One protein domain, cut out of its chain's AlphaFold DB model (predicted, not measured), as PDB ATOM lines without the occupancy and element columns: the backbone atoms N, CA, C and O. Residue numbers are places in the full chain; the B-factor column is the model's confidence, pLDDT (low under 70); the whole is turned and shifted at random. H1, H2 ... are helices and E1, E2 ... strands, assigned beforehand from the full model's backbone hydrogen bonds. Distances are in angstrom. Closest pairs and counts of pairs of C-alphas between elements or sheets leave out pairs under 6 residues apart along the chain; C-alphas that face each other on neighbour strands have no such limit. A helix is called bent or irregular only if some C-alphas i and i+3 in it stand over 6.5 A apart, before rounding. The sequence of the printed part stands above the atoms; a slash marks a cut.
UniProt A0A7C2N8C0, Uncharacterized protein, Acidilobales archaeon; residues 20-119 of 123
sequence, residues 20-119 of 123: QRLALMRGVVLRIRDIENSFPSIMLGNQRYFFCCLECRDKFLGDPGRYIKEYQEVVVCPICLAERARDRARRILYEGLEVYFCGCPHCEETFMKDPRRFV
ATOM      1  N   GLN A  20     -37.494 -24.184  15.945       89.38
ATOM      2  CA  GLN A  20     -36.137 -24.712  16.088       89.38
ATOM      3  C   GLN A  20     -35.889 -25.255  17.497       89.38
ATOM      4  O   GLN A  20     -35.305 -26.327  17.645       89.38
ATOM      5  N   ARG A  21     -36.378 -24.561  18.536       90.88
ATOM      6  CA  ARG A  21     -36.266 -25.042  19.920       90.88
ATOM      7  C   ARG A  21     -37.018 -26.354  20.106       90.88
ATOM      8  O   ARG A  21     -36.486 -27.286  20.701       90.88
ATOM      9  N   LEU A  22     -38.233 -26.436  19.570       91.94
ATOM     10  CA  LEU A  22     -39.061 -27.635  19.629       91.94
ATOM     11  C   LEU A  22     -38.410 -28.819  18.901       91.94
ATOM     12  O   LEU A  22     -38.451 -29.937  19.406       91.94
ATOM     13  N   ALA A  23     -37.797 -28.584  17.738       90.31
ATOM     14  CA  ALA A  23     -37.036 -29.611  17.030       90.31
ATOM     15  C   ALA A  23     -35.846 -30.103  17.871       90.31
ATOM     16  O   ALA A  23     -35.688 -31.311  18.055       90.31
ATOM     17  N   LEU A  24     -35.086 -29.181  18.474       89.88
ATOM     18  CA  LEU A  24     -33.953 -29.521  19.336       89.88
ATOM     19  C   LEU A  24     -34.385 -30.353  20.552       89.88
ATOM     20  O   LEU A  24     -33.733 -31.339  20.882       89.88
ATOM     21  N   MET A  25     -35.516 -30.014  21.179       90.75
ATOM     22  CA  MET A  25     -36.099 -30.797  22.281       90.75
ATOM     23  C   MET A  25     -36.472 -32.229  21.873       90.75
ATOM     24  O   MET A  25     -36.522 -33.112  22.723       90.75
ATOM     25  N   ARG A  26     -36.716 -32.475  20.582       90.69
ATOM     26  CA  ARG A  26     -36.975 -33.807  20.012       90.69
ATOM     27  C   ARG A  26     -35.695 -34.518  19.553       90.69
ATOM     28  O   ARG A  26     -35.781 -35.545  18.891       90.69
ATOM     29  N   GLY A  27     -34.517 -33.972  19.867       90.75
ATOM     30  CA  GLY A  27     -33.223 -34.510  19.440       90.75
ATOM     31  C   GLY A  27     -32.870 -34.208  17.982       90.75
ATOM     32  O   GLY A  27     -31.937 -34.802  17.447       90.75
ATOM     33  N   VAL A  28     -33.595 -33.295  17.327       87.62
ATOM     34  CA  VAL A  28     -33.388 -32.941  15.917       87.62
ATOM     35  C   VAL A  28     -32.751 -31.560  15.826       87.62
ATOM     36  O   VAL A  28     -33.340 -30.555  16.222       87.62
ATOM     37  N   VAL A  29     -31.549 -31.487  15.259       84.69
ATOM     38  CA  VAL A  29     -30.915 -30.202  14.944       84.69
ATOM     39  C   VAL A  29     -31.520 -29.667  13.652       84.69
ATOM     40  O   VAL A  29     -31.300 -30.226  12.581       84.69
ATOM     41  N   LEU A  30     -32.275 -28.577  13.760       80.31
ATOM     42  CA  LEU A  30     -32.965 -27.972  12.630       80.31
ATOM     43  C   LEU A  30     -32.357 -26.620  12.263       80.31
ATOM     44  O   LEU A  30     -32.411 -25.662  13.043       80.31
ATOM     45  N   ARG A  31     -31.821 -26.517  11.044       77.62
ATOM     46  CA  ARG A  31     -31.418 -25.223  10.483       77.62
ATOM     47  C   ARG A  31     -32.630 -24.502   9.916       77.62
ATOM     48  O   ARG A  31     -33.600 -25.133   9.504       77.62
ATOM     49  N   ILE A  32     -32.544 -23.177   9.830       73.00
ATOM     50  CA  ILE A  32     -33.616 -22.333   9.277       73.00
ATOM     51  C   ILE A  32     -34.049 -22.828   7.887       73.00
ATOM     52  O   ILE A  32     -35.240 -22.964   7.629       73.00
ATOM     53  N   ARG A  33     -33.085 -23.192   7.031       75.06
ATOM     54  CA  ARG A  33     -33.332 -23.722   5.679       75.06
ATOM     55  C   ARG A  33     -34.098 -25.051   5.634       75.06
ATOM     56  O   ARG A  33     -34.670 -25.385   4.607       75.06
ATOM     57  N   ASP A  34     -34.113 -25.797   6.735       81.25
ATOM     58  CA  ASP A  34     -34.710 -27.131   6.824       81.25
ATOM     59  C   ASP A  34     -36.152 -27.082   7.396       81.25
ATOM     60  O   ASP A  34     -36.853 -28.099   7.437       81.25
ATOM     61  N   ILE A  35     -36.631 -25.900   7.824       81.56
ATOM     62  CA  ILE A  35     -37.964 -25.714   8.428       81.56
ATOM     63  C   ILE A  35     -39.092 -26.133   7.485       81.56
ATOM     64  O   ILE A  35     -40.071 -26.718   7.951       81.56
ATOM     65  N   GLU A  36     -38.951 -25.881   6.180       81.00
ATOM     66  CA  GLU A  36     -40.033 -26.089   5.209       81.00
ATOM     67  C   GLU A  36     -40.530 -27.534   5.149       81.00
ATOM     68  O   GLU A  36     -41.722 -27.778   4.969       81.00
ATOM     69  N   ASN A  37     -39.616 -28.477   5.371       84.25
ATOM     70  CA  ASN A  37     -39.878 -29.912   5.295       84.25
ATOM     71  C   ASN A  37     -40.180 -30.539   6.665       84.25
ATOM     72  O   ASN A  37     -40.456 -31.733   6.743       84.25
ATOM     73  N   SER A  38     -40.111 -29.755   7.744       86.19
ATOM     74  CA  SER A  38     -40.149 -30.270   9.120       86.19
ATOM     75  C   SER A  38     -41.442 -29.950   9.867       86.19
ATOM     76  O   SER A  38     -41.732 -30.571  10.890       86.19
ATOM     77  N   PHE A  39     -42.229 -28.987   9.378       92.38
ATOM     78  CA  PHE A  39     -43.425 -28.495  10.059       92.38
ATOM     79  C   PHE A  39     -44.603 -28.302   9.099       92.38
ATOM     80  O   PHE A  39     -44.399 -27.865   7.964       92.38
ATOM     81  N   PRO A  40     -45.852 -28.545   9.551       95.19
ATOM     82  CA  PRO A  40     -47.034 -28.097   8.829       95.19
ATOM     83  C   PRO A  40     -46.921 -26.620   8.463       95.19
ATOM     84  O   PRO A  40     -46.489 -25.804   9.281       95.19
ATOM     85  N   SER A  41     -47.336 -26.265   7.251       94.06
ATOM     86  CA  SER A  41     -47.293 -24.884   6.785       94.06
ATOM     87  C   SER A  41     -48.496 -24.520   5.933       94.06
ATOM     88  O   SER A  41     -49.184 -25.394   5.404       94.06
ATOM     89  N   ILE A  42     -48.739 -23.218   5.807       94.31
ATOM     90  CA  ILE A  42     -49.657 -22.644   4.822       94.31
ATOM     91  C   ILE A  42     -49.013 -21.420   4.175       94.31
ATOM     92  O   ILE A  42     -48.164 -20.760   4.778       94.31
ATOM     93  N   MET A  43     -49.458 -21.100   2.964       92.19
ATOM     94  CA  MET A  43     -49.162 -19.833   2.300       92.19
ATOM     95  C   MET A  43     -50.341 -18.884   2.496       92.19
ATOM     96  O   MET A  43     -51.473 -19.245   2.179       92.19
ATOM     97  N   LEU A  44     -50.080 -17.676   2.993       90.56
ATOM     98  CA  LEU A  44     -51.066 -16.602   3.078       90.56
ATOM     99  C   LEU A  44     -50.467 -15.331   2.469       90.56
ATOM    100  O   LEU A  44     -49.492 -14.774   2.981       90.56
ATOM    101  N   GLY A  45     -51.023 -14.901   1.334       88.44
ATOM    102  CA  GLY A  45     -50.387 -13.893   0.486       88.44
ATOM    103  C   GLY A  45     -49.005 -14.365   0.028       88.44
ATOM    104  O   GLY A  45     -48.858 -15.477  -0.476       88.44
ATOM    105  N   ASN A  46     -47.979 -13.546   0.267       86.19
ATOM    106  CA  ASN A  46     -46.592 -13.850  -0.111       86.19
ATOM    107  C   ASN A  46     -45.750 -14.381   1.062       86.19
ATOM    108  O   ASN A  46     -44.525 -14.417   0.969       86.19
ATOM    109  N   GLN A  47     -46.390 -14.763   2.170       87.44
ATOM    110  CA  GLN A  47     -45.721 -15.238   3.377       87.44
ATOM    111  C   GLN A  47     -46.116 -16.686   3.673       87.44
ATOM    112  O   GLN A  47     -47.299 -17.035   3.691       87.44
ATOM    113  N   ARG A  48     -45.115 -17.524   3.959       90.50
ATOM    114  CA  ARG A  48     -45.331 -18.863   4.510       90.50
ATOM    115  C   ARG A  48     -45.364 -18.799   6.032       90.50
ATOM    116  O   ARG A  48     -44.493 -18.179   6.653       90.50
ATOM    117  N   TYR A  49     -46.343 -19.470   6.623       92.94
ATOM    118  CA  TYR A  49     -46.486 -19.641   8.065       92.94
ATOM    119  C   TYR A  49     -46.301 -21.109   8.423       92.94
ATOM    120  O   TYR A  49     -46.879 -21.975   7.769       92.94
ATOM    121  N   PHE A  50     -45.505 -21.374   9.455       94.19
ATOM    122  CA  PHE A  50     -45.183 -22.709   9.952       94.19
ATOM    123  C   PHE A  50     -45.794 -22.945  11.329       94.19
ATOM    124  O   PHE A  50     -45.859 -22.038  12.161       94.19
ATOM    125  N   PHE A  51     -46.212 -24.178  11.594       96.00
ATOM    126  CA  PHE A  51     -46.937 -24.541  12.807       96.00
ATOM    127  C   PHE A  51     -46.270 -25.717  13.506       96.00
ATOM    128  O   PHE A  51     -45.776 -26.635  12.865       96.00
ATOM    129  N   CYS A  52     -46.286 -25.727  14.838       95.62
ATOM    130  CA  CYS A  52     -45.708 -26.831  15.605       95.62
ATOM    131  C   CYS A  52     -46.493 -28.149  15.455       95.62
ATOM    132  O   CYS A  52     -45.943 -29.224  15.704       95.62
ATOM    133  N   CYS A  53     -47.769 -28.060  15.062       95.94
ATOM    134  CA  CYS A  53     -48.684 -29.174  14.838       95.94
ATOM    135  C   CYS A  53     -49.845 -28.767  13.908       95.94
ATOM    136  O   CYS A  53     -50.066 -27.579  13.650       95.94
ATOM    137  N   LEU A  54     -50.606 -29.760  13.429       97.19
ATOM    138  CA  LEU A  54     -51.789 -29.549  12.584       97.19
ATOM    139  C   LEU A  54     -52.896 -28.771  13.310       97.19
ATOM    140  O   LEU A  54     -53.499 -27.886  12.721       97.19
ATOM    141  N   GLU A  55     -53.093 -29.004  14.608       98.06
ATOM    142  CA  GLU A  55     -54.111 -28.285  15.383       98.06
ATOM    143  C   GLU A  55     -53.841 -26.770  15.439       98.06
ATOM    144  O   GLU A  55     -54.756 -25.959  15.314       98.06
ATOM    145  N   CYS A  56     -52.573 -26.360  15.574       98.19
ATOM    146  CA  CYS A  56     -52.201 -24.946  15.506       98.19
ATOM    147  C   CYS A  56     -52.454 -24.357  14.114       98.19
ATOM    148  O   CYS A  56     -52.893 -23.215  14.011       98.19
ATOM    149  N   ARG A  57     -52.215 -25.118  13.041       97.62
ATOM    150  CA  ARG A  57     -52.565 -24.683  11.682       97.62
ATOM    151  C   ARG A  57     -54.073 -24.452  11.558       97.62
ATOM    152  O   ARG A  57     -54.489 -23.419  11.044       97.62
ATOM    153  N   ASP A  58     -54.880 -25.384  12.047       98.12
ATOM    154  CA  ASP A  58     -56.336 -25.323  11.902       98.12
ATOM    155  C   ASP A  58     -56.933 -24.176  12.734       98.12
ATOM    156  O   ASP A  58     -57.769 -23.421  12.241       98.12
ATOM    157  N   LYS A  59     -56.415 -23.944  13.951       98.19
ATOM    158  CA  LYS A  59     -56.735 -22.753  14.758       98.19
ATOM    159  C   LYS A  59     -56.371 -21.458  14.040       98.19
ATOM    160  O   LYS A  59     -57.162 -20.519  14.053       98.19
ATOM    161  N   PHE A  60     -55.198 -21.408  13.408       97.75
ATOM    162  CA  PHE A  60     -54.762 -20.235  12.656       97.75
ATOM    163  C   PHE A  60     -55.709 -19.905  11.504       97.75
ATOM    164  O   PHE A  60     -56.046 -18.742  11.321       97.75
ATOM    165  N   LEU A  61     -56.165 -20.912  10.753       97.38
ATOM    166  CA  LEU A  61     -57.094 -20.724   9.634       97.38
ATOM    167  C   LEU A  61     -58.449 -20.140  10.063       97.38
ATOM    168  O   LEU A  61     -59.089 -19.471   9.257       97.38
ATOM    169  N   GLY A  62     -58.866 -20.354  11.315       97.69
ATOM    170  CA  GLY A  62     -60.094 -19.773  11.861       97.69
ATOM    171  C   GLY A  62     -60.026 -18.261  12.105       97.69
ATOM    172  O   GLY A  62     -61.045 -17.589  11.986       97.69
ATOM    173  N   ASP A  63     -58.845 -17.717  12.426       97.12
ATOM    174  CA  ASP A  63     -58.633 -16.271  12.619       97.12
ATOM    175  C   ASP A  63     -57.164 -15.865  12.359       97.12
ATOM    176  O   ASP A  63     -56.399 -15.595  13.294       97.12
ATOM    177  N   PRO A  64     -56.724 -15.812  11.086       95.94
ATOM    178  CA  PRO A  64     -55.333 -15.512  10.760       95.94
ATOM    179  C   PRO A  64     -54.891 -14.139  11.268       95.94
ATOM    180  O   PRO A  64     -53.774 -13.989  11.759       95.94
ATOM    181  N   GLY A  65     -55.767 -13.132  11.170       95.06
ATOM    182  CA  GLY A  65     -55.453 -11.744  11.512       95.06
ATOM    183  C   GLY A  65     -55.063 -11.580  12.977       95.06
ATOM    184  O   GLY A  65     -54.043 -10.951  13.278       95.06
ATOM    185  N   ARG A  66     -55.817 -12.206  13.886       96.06
ATOM    186  CA  ARG A  66     -55.493 -12.226  15.313       96.06
ATOM    187  C   ARG A  66     -54.130 -12.852  15.576       96.06
ATOM    188  O   ARG A  66     -53.279 -12.223  16.207       96.06
ATOM    189  N   TYR A  67     -53.905 -14.070  15.088       96.00
ATOM    190  CA  TYR A  67     -52.654 -14.774  15.359       96.00
ATOM    191  C   TYR A  67     -51.457 -14.061  14.742       96.00
ATOM    192  O   TYR A  67     -50.409 -14.027  15.390       96.00
ATOM    193  N   ILE A  68     -51.629 -13.460  13.554       92.56
ATOM    194  CA  ILE A  68     -50.620 -12.639  12.877       92.56
ATOM    195  C   ILE A  68     -50.184 -11.480  13.769       92.56
ATOM    196  O   ILE A  68     -48.995 -11.329  14.045       92.56
ATOM    197  N   LYS A  69     -51.148 -10.708  14.271       91.62
ATOM    198  CA  LYS A  69     -50.875  -9.579  15.162       91.62
ATOM    199  C   LYS A  69     -50.143 -10.030  16.423       91.62
ATOM    200  O   LYS A  69     -49.141  -9.446  16.807       91.62
ATOM    201  N   GLU A  70     -50.613 -11.098  17.054       91.75
ATOM    202  CA  GLU A  70     -50.035 -11.567  18.311       91.75
ATOM    203  C   GLU A  70     -48.627 -12.175  18.148       91.75
ATOM    204  O   GLU A  70     -47.828 -12.085  19.074       91.75
ATOM    205  N   TYR A  71     -48.303 -12.858  17.037       90.06
ATOM    206  CA  TYR A  71     -46.972 -13.488  16.902       90.06
ATOM    207  C   TYR A  71     -45.880 -12.488  16.513       90.06
ATOM    208  O   TYR A  71     -44.716 -12.753  16.791       90.06
ATOM    209  N   GLN A  72     -46.238 -11.346  15.917       89.25
ATOM    210  CA  GLN A  72     -45.298 -10.251  15.637       89.25
ATOM    211  C   GLN A  72     -44.731  -9.616  16.917       89.25
ATOM    212  O   GLN A  72     -43.642  -9.042  16.894       89.25
ATOM    213  N   GLU A  73     -45.428  -9.792  18.040       91.31
ATOM    214  CA  GLU A  73     -44.982  -9.372  19.370       91.31
ATOM    215  C   GLU A  73     -44.085 -10.412  20.058       91.31
ATOM    216  O   GLU A  73     -43.701 -10.230  21.213       91.31
ATOM    217  N   VAL A  74     -43.735 -11.506  19.373       92.62
ATOM    218  CA  VAL A  74     -42.862 -12.559  19.899       92.62
ATOM    219  C   VAL A  74     -41.572 -12.618  19.096       92.62
ATOM    220  O   VAL A  74     -41.566 -12.739  17.874       92.62
ATOM    221  N   VAL A  75     -40.457 -12.579  19.814       92.12
ATOM    222  CA  VAL A  75     -39.101 -12.676  19.274       92.12
ATOM    223  C   VAL A  75     -38.386 -13.881  19.876       92.12
ATOM    224  O   VAL A  75     -38.746 -14.361  20.953       92.12
ATOM    225  N   VAL A  76     -37.370 -14.386  19.182       90.88
ATOM    226  CA  VAL A  76     -36.611 -15.570  19.601       90.88
ATOM    227  C   VAL A  76     -35.159 -15.187  19.813       90.88
ATOM    228  O   VAL A  76     -34.539 -14.583  18.943       90.88
ATOM    229  N   CYS A  77     -34.611 -15.573  20.963       92.25
ATOM    230  CA  CYS A  77     -33.186 -15.448  21.219       92.25
ATOM    231  C   CYS A  77     -32.404 -16.358  20.264       92.25
ATOM    232  O   CYS A  77     -32.603 -17.571  20.318       92.25
ATOM    233  N   PRO A  78     -31.473 -15.838  19.449       88.62
ATOM    234  CA  PRO A  78     -30.784 -16.655  18.452       88.62
ATOM    235  C   PRO A  78     -29.802 -17.665  19.069       88.62
ATOM    236  O   PRO A  78     -29.377 -18.596  18.395       88.62
ATOM    237  N   ILE A  79     -29.454 -17.505  20.353       90.75
ATOM    238  CA  ILE A  79     -28.501 -18.376  21.054       90.75
ATOM    239  C   ILE A  79     -29.199 -19.567  21.708       90.75
ATOM    240  O   ILE A  79     -28.859 -20.715  21.445       90.75
ATOM    241  N   CYS A  80     -30.179 -19.303  22.576       92.06
ATOM    242  CA  CYS A  80     -30.861 -20.353  23.339       92.06
ATOM    243  C   CYS A  80     -32.244 -20.718  22.787       92.06
ATOM    244  O   CYS A  80     -32.935 -21.558  23.365       92.06
ATOM    245  N   LEU A  81     -32.667 -20.067  21.699       91.19
ATOM    246  CA  LEU A  81     -33.958 -20.254  21.033       91.19
ATOM    247  C   LEU A  81     -35.175 -19.957  21.921       91.19
ATOM    248  O   LEU A  81     -36.297 -20.313  21.562       91.19
ATOM    249  N   ALA A  82     -34.965 -19.293  23.062       92.38
ATOM    250  CA  ALA A  82     -36.031 -18.905  23.969       92.38
ATOM    251  C   ALA A  82     -36.881 -17.779  23.383       92.38
ATOM    252  O   ALA A  82     -36.373 -16.777  22.879       92.38
ATOM    253  N   GLU A  83     -38.184 -17.949  23.519       93.94
ATOM    254  CA  GLU A  83     -39.222 -17.035  23.090       93.94
ATOM    255  C   GLU A  83     -39.387 -15.920  24.127       93.94
ATOM    256  O   GLU A  83     -39.368 -16.158  25.340       93.94
ATOM    257  N   ARG A  84     -39.543 -14.682  23.663       94.44
ATOM    258  CA  ARG A  84     -39.780 -13.506  24.503       94.44
ATOM    259  C   ARG A  84     -40.830 -12.611  23.873       94.44
ATOM    260  O   ARG A  84     -40.888 -12.488  22.654       94.44
ATOM    261  N   ALA A  85     -41.606 -11.942  24.720       93.75
ATOM    262  CA  ALA A  85     -42.356 -10.775  24.286       93.75
ATOM    263  C   ALA A  85     -41.366  -9.689  23.834       93.75
ATOM    264  O   ALA A  85     -40.340  -9.478  24.490       93.75
ATOM    265  N   ARG A  86     -41.641  -9.047  22.697       92.81
ATOM    266  CA  ARG A  86     -40.737  -8.098  22.031       92.81
ATOM    267  C   ARG A  86     -40.358  -6.923  22.930       92.81
ATOM    268  O   ARG A  86     -39.200  -6.520  22.941       92.81
ATOM    269  N   ASP A  87     -41.311  -6.431  23.712       93.88
ATOM    270  CA  ASP A  87     -41.165  -5.337  24.682       93.88
ATOM    271  C   ASP A  87     -40.312  -5.702  25.910       93.88
ATOM    272  O   ASP A  87     -39.750  -4.826  26.563       93.88
ATOM    273  N   ARG A  88     -40.189  -6.997  26.222       94.12
ATOM    274  CA  ARG A  88     -39.406  -7.525  27.356       94.12
ATOM    275  C   ARG A  88     -38.079  -8.149  26.936       94.12
ATOM    276  O   ARG A  88     -37.304  -8.574  27.792       94.12
ATOM    277  N   ALA A  89     -37.826  -8.268  25.638       94.75
ATOM    278  CA  ALA A  89     -36.589  -8.817  25.113       94.75
ATOM    279  C   ALA A  89     -35.471  -7.768  25.142       94.75
ATOM    280  O   ALA A  89     -35.681  -6.586  24.868       94.75
ATOM    281  N   ARG A  90     -34.243  -8.214  25.416       95.38
ATOM    282  CA  ARG A  90     -33.061  -7.357  25.285       95.38
ATOM    283  C   ARG A  90     -32.752  -7.196  23.799       95.38
ATOM    284  O   ARG A  90     -32.449  -8.183  23.140       95.38
ATOM    285  N   ARG A  91     -32.849  -5.976  23.273       93.81
ATOM    286  CA  ARG A  91     -32.609  -5.665  21.857       93.81
ATOM    287  C   ARG A  91     -31.230  -5.040  21.660       93.81
ATOM    288  O   ARG A  91     -30.875  -4.123  22.396       93.81
ATOM    289  N   ILE A  92     -30.517  -5.469  20.622       91.12
ATOM    290  CA  ILE A  92     -29.357  -4.759  20.067       91.12
ATOM    291  C   ILE A  92     -29.577  -4.489  18.576       91.12
ATOM    292  O   ILE A  92     -30.429  -5.113  17.941       91.12
ATOM    293  N   LEU A  93     -28.778  -3.583  18.019       89.44
ATOM    294  CA  LEU A  93     -28.680  -3.369  16.580       89.44
ATOM    295  C   LEU A  93     -27.337  -3.928  16.092       89.44
ATOM    296  O   LEU A  93     -26.291  -3.463  16.534       89.44
ATOM    297  N   TYR A  94     -27.366  -4.908  15.191       85.81
ATOM    298  CA  TYR A  94     -26.179  -5.514  14.582       85.81
ATOM    299  C   TYR A  94     -26.278  -5.393  13.060       85.81
ATOM    300  O   TYR A  94     -27.220  -5.915  12.479       85.81
ATOM    301  N   GLU A  95     -25.358  -4.671  12.411       87.50
ATOM    302  CA  GLU A  95     -25.350  -4.477  10.943       87.50
ATOM    303  C   GLU A  95     -26.713  -4.019  10.359       87.50
ATOM    304  O   GLU A  95     -27.114  -4.390   9.260       87.50
ATOM    305  N   GLY A  96     -27.462  -3.200  11.110       84.50
ATOM    306  CA  GLY A  96     -28.792  -2.723  10.703       84.50
ATOM    307  C   GLY A  96     -29.943  -3.715  10.942       84.50
ATOM    308  O   GLY A  96     -31.088  -3.394  10.620       84.50
ATOM    309  N   LEU A  97     -29.665  -4.881  11.530       83.12
ATOM    310  CA  LEU A  97     -30.644  -5.864  11.990       83.12
ATOM    311  C   LEU A  97     -30.941  -5.681  13.484       83.12
ATOM    312  O   LEU A  97     -30.029  -5.602  14.310       83.12
ATOM    313  N   GLU A  98     -32.221  -5.666  13.847       89.44
ATOM    314  CA  GLU A  98     -32.623  -5.790  15.248       89.44
ATOM    315  C   GLU A  98     -32.471  -7.247  15.699       89.44
ATOM    316  O   GLU A  98     -33.176  -8.133  15.214       89.44
ATOM    317  N   VAL A  99     -31.578  -7.490  16.655       90.31
ATOM    318  CA  VAL A  99     -31.382  -8.808  17.267       90.31
ATOM    319  C   VAL A  99     -31.940  -8.778  18.683       90.31
ATOM    320  O   VAL A  99     -31.661  -7.860  19.457       90.31
ATOM    321  N   TYR A 100     -32.743  -9.783  19.021       93.19
ATOM    322  CA  TYR A 100     -33.452  -9.872  20.291       93.19
ATOM    323  C   TYR A 100     -32.936 -11.051  21.116       93.19
ATOM    324  O   TYR A 100     -32.811 -12.161  20.610       93.19
ATOM    325  N   PHE A 101     -32.677 -10.836  22.405       94.38
ATOM    326  CA  PHE A 101     -32.148 -11.838  23.326       94.38
ATOM    327  C   PHE A 101     -33.104 -12.147  24.469       94.38
ATOM    328  O   PHE A 101     -33.969 -11.356  24.849       94.38
ATOM    329  N   CYS A 102     -32.878 -13.308  25.085       94.25
ATOM    330  CA  CYS A 102     -33.655 -13.786  26.219       94.25
ATOM    331  C   CYS A 102     -33.453 -12.960  27.505       94.25
ATOM    332  O   CYS A 102     -34.192 -13.181  28.462       94.25
ATOM    333  N   GLY A 103     -32.482 -12.044  27.541       93.06
ATOM    334  CA  GLY A 103     -32.186 -11.179  28.685       93.06
ATOM    335  C   GLY A 103     -31.143 -11.727  29.664       93.06
ATOM    336  O   GLY A 103     -30.798 -11.023  30.607       93.06
ATOM    337  N   CYS A 104     -30.613 -12.942  29.464       94.06
ATOM    338  CA  CYS A 104     -29.459 -13.401  30.241       94.06
ATOM    339  C   CYS A 104     -28.143 -12.866  29.636       94.06
ATOM    340  O   CYS A 104     -28.036 -12.794  28.406       94.06
ATOM    341  N   PRO A 105     -27.130 -12.534  30.463       91.06
ATOM    342  CA  PRO A 105     -25.865 -11.967  29.978       91.06
ATOM    343  C   PRO A 105     -25.117 -12.932  29.047       91.06
ATOM    344  O   PRO A 105     -24.577 -12.526  28.022       91.06
ATOM    345  N   HIS A 106     -25.199 -14.235  29.331       95.44
ATOM    346  CA  HIS A 106     -24.509 -15.271  28.564       95.44
ATOM    347  C   HIS A 106     -24.867 -15.285  27.068       95.44
ATOM    348  O   HIS A 106     -23.995 -15.512  26.229       95.44
ATOM    349  N   CYS A 107     -26.137 -15.060  26.711       94.94
ATOM    350  CA  CYS A 107     -26.551 -15.110  25.307       94.94
ATOM    351  C   CYS A 107     -26.018 -13.913  24.512       94.94
ATOM    352  O   CYS A 107     -25.531 -14.088  23.402       94.94
ATOM    353  N   GLU A 108     -26.071 -12.707  25.073       92.88
ATOM    354  CA  GLU A 108     -25.542 -11.517  24.396       92.88
ATOM    355  C   GLU A 108     -24.018 -11.621  24.225       92.88
ATOM    356  O   GLU A 108     -23.506 -11.454  23.120       92.88
ATOM    357  N   GLU A 109     -23.294 -12.022  25.273       95.12
ATOM    358  CA  GLU A 109     -21.842 -12.238  25.212       95.12
ATOM    359  C   GLU A 109     -21.442 -13.317  24.198       95.12
ATOM    360  O   GLU A 109     -20.453 -13.169  23.481       95.12
ATOM    361  N   THR A 110     -22.205 -14.412  24.123       94.69
ATOM    362  CA  THR A 110     -21.953 -15.495  23.161       94.69
ATOM    363  C   THR A 110     -22.168 -15.026  21.730       94.69
ATOM    364  O   THR A 110     -21.351 -15.332  20.865       94.69
ATOM    365  N   PHE A 111     -23.224 -14.249  21.483       92.19
ATOM    366  CA  PHE A 111     -23.481 -13.661  20.173       92.19
ATOM    367  C   PHE A 111     -22.338 -12.747  19.732       92.19
ATOM    368  O   PHE A 111     -21.849 -12.885  18.618       92.19
ATOM    369  N   MET A 112     -21.859 -11.865  20.613       91.62
ATOM    370  CA  MET A 112     -20.821 -10.884  20.271       91.62
ATOM    371  C   MET A 112     -19.462 -11.504  19.913       91.62
ATOM    372  O   MET A 112     -18.656 -10.842  19.265       91.62
ATOM    373  N   LYS A 113     -19.199 -12.760  20.298       94.94
ATOM    374  CA  LYS A 113     -17.970 -13.478  19.917       94.94
ATOM    375  C   LYS A 113     -17.961 -13.906  18.451       94.94
ATOM    376  O   LYS A 113     -16.893 -13.955  17.854       94.94
ATOM    377  N   ASP A 114     -19.126 -14.239  17.902       90.06
ATOM    378  CA  ASP A 114     -19.279 -14.680  16.513       90.06
ATOM    379  C   ASP A 114     -20.720 -14.443  16.015       90.06
ATOM    380  O   ASP A 114     -21.517 -15.382  15.924       90.06
ATOM    381  N   PRO A 115     -21.102 -13.186  15.713       88.06
ATOM    382  CA  PRO A 115     -22.470 -12.860  15.310       88.06
ATOM    383  C   PRO A 115     -22.907 -13.569  14.026       88.06
ATOM    384  O   PRO A 115     -24.049 -14.013  13.914       88.06
ATOM    385  N   ARG A 116     -21.991 -13.716  13.058       82.88
ATOM    386  CA  ARG A 116     -22.284 -14.275  11.727       82.88
ATOM    387  C   ARG A 116     -22.826 -15.695  11.805       82.88
ATOM    388  O   ARG A 116     -23.744 -16.030  11.064       82.88
ATOM    389  N   ARG A 117     -22.343 -16.490  12.762       81.94
ATOM    390  CA  ARG A 117     -22.843 -17.843  13.038       81.94
ATOM    391  C   ARG A 117     -24.331 -17.896  13.394       81.94
ATOM    392  O   ARG A 117     -24.973 -18.922  13.187       81.94
ATOM    393  N   PHE A 118     -24.879 -16.825  13.960       79.19
ATOM    394  CA  PHE A 118     -26.257 -16.781  14.458       79.19
ATOM    395  C   PHE A 118     -27.201 -15.956  13.583       79.19
ATOM    396  O   PHE A 118     -28.411 -15.981  13.798       79.19
ATOM    397  N   VAL A 119     -26.659 -15.240  12.597       72.94
ATOM    398  CA  VAL A 119     -27.412 -14.414  11.639       72.94
ATOM    399  C   VAL A 119     -27.392 -15.053  10.234       72.94
ATOM    400  O   VAL A 119     -27.656 -14.403   9.229       72.94
TER     401      VAL A 119
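This is residues 20 to 119 of the 123 residues of an uncharacterized protein of Acidilobales archaeon (UniProt A0A7C2N8C0). Two small lobes stand at opposite ends of the longest axis, each a two-stranded hairpin with a helix beside it: E1 and E2 with H3 in one, E5 and E6 with H5 and the short H6 in the other. H4 and the small hairpin E3 and E4 join them, while H1 and H2 lie off to one side, between the lobes. The printed part has 100 residues with six named helices and six named strands, in the order H1 H2 E1 E2 H3 H4 E3 E4 E5 E6 H5 H6; the three sheets are antiparallel pairs, and the class is mixed, helices and strands. It is only just compact, close to loose, with a radius of gyration of the C-alphas of 14.9 A and spans of 41 by 30 by 23 A.

H1, residues 20 to 25, begins at C-alpha 20 (-36.137, -24.712, 16.088) and is 8.7 A long. H2, residues 32 to 37, is 10.6 A long and irregular: C-alphas 33 and 36 are 7.1 A apart. E1, residues 41 to 44, and E2, residues 47 to 50, follow. H3, residues 54 to 62, measures 12.8 A and ends at C-alpha 62 (-60.094, -19.773, 11.861); H4, residues 64 to 72, measures 12.3 A. E3 is residues 74 to 76 and E4 residues 83 to 85. E5, residues 90 to 94, and E6, residues 97 to 101, are each 12.9 A long. H5, residues 105 to 113, is 12.9 A long, and H6, residues 115 to 118, ends at C-alpha 118 (-26.257, -16.781, 14.458).

H1 and H2 are close but not clearly touching, about perpendicular at 75 degrees, their closest C-alphas being Gln 20 and Ile 32 at 7.6 A. E1 and E2 form a hairpin, with N 42 and O 49 within hydrogen-bond range at 3.0 A. The closest C-alphas of E1 and H3 are Ser 41 and Arg 57, 7.2 A. H3 and H4 are close but not clearly touching, opposite ways at a steep tilt of 66 degrees; C-alphas 60 and 67 are closest, 6.4 A. In the hairpin E3 and E4, N 84 and O 75 are 2.8 A apart. The closest C-alphas of E3 and E6 are Val 75 and Tyr 100, 6.4 A. E5 and E6 form a hairpin, with N 92 and O 99 at 2.9 A. H5 and E5 are near each other, and the closest C-alphas of H5 and E6 are Glu 108 and Phe 101, 6.7 A. H5 and H6 are close but not clearly touching, Phe 111 and Phe 118 being closest at 7.1 A between C-alphas. E2 and E6, among others, are apart. H1, H3, H4 and H5 have every O i to N i+4 pair within hydrogen-bond range; H2 has 0 of 2, but 2 of 3 O i to N i+3 pairs, and H6 is too short for an O i to N i+4 pair.

The C-alphas of Gly 62 and Lys 113 are the two farthest apart, 43.3 A. The printed part has no cut and no long link. No printed residue is under 70 in pLDDT; the mean of the printed part is 90.9, and that of H2 is 79.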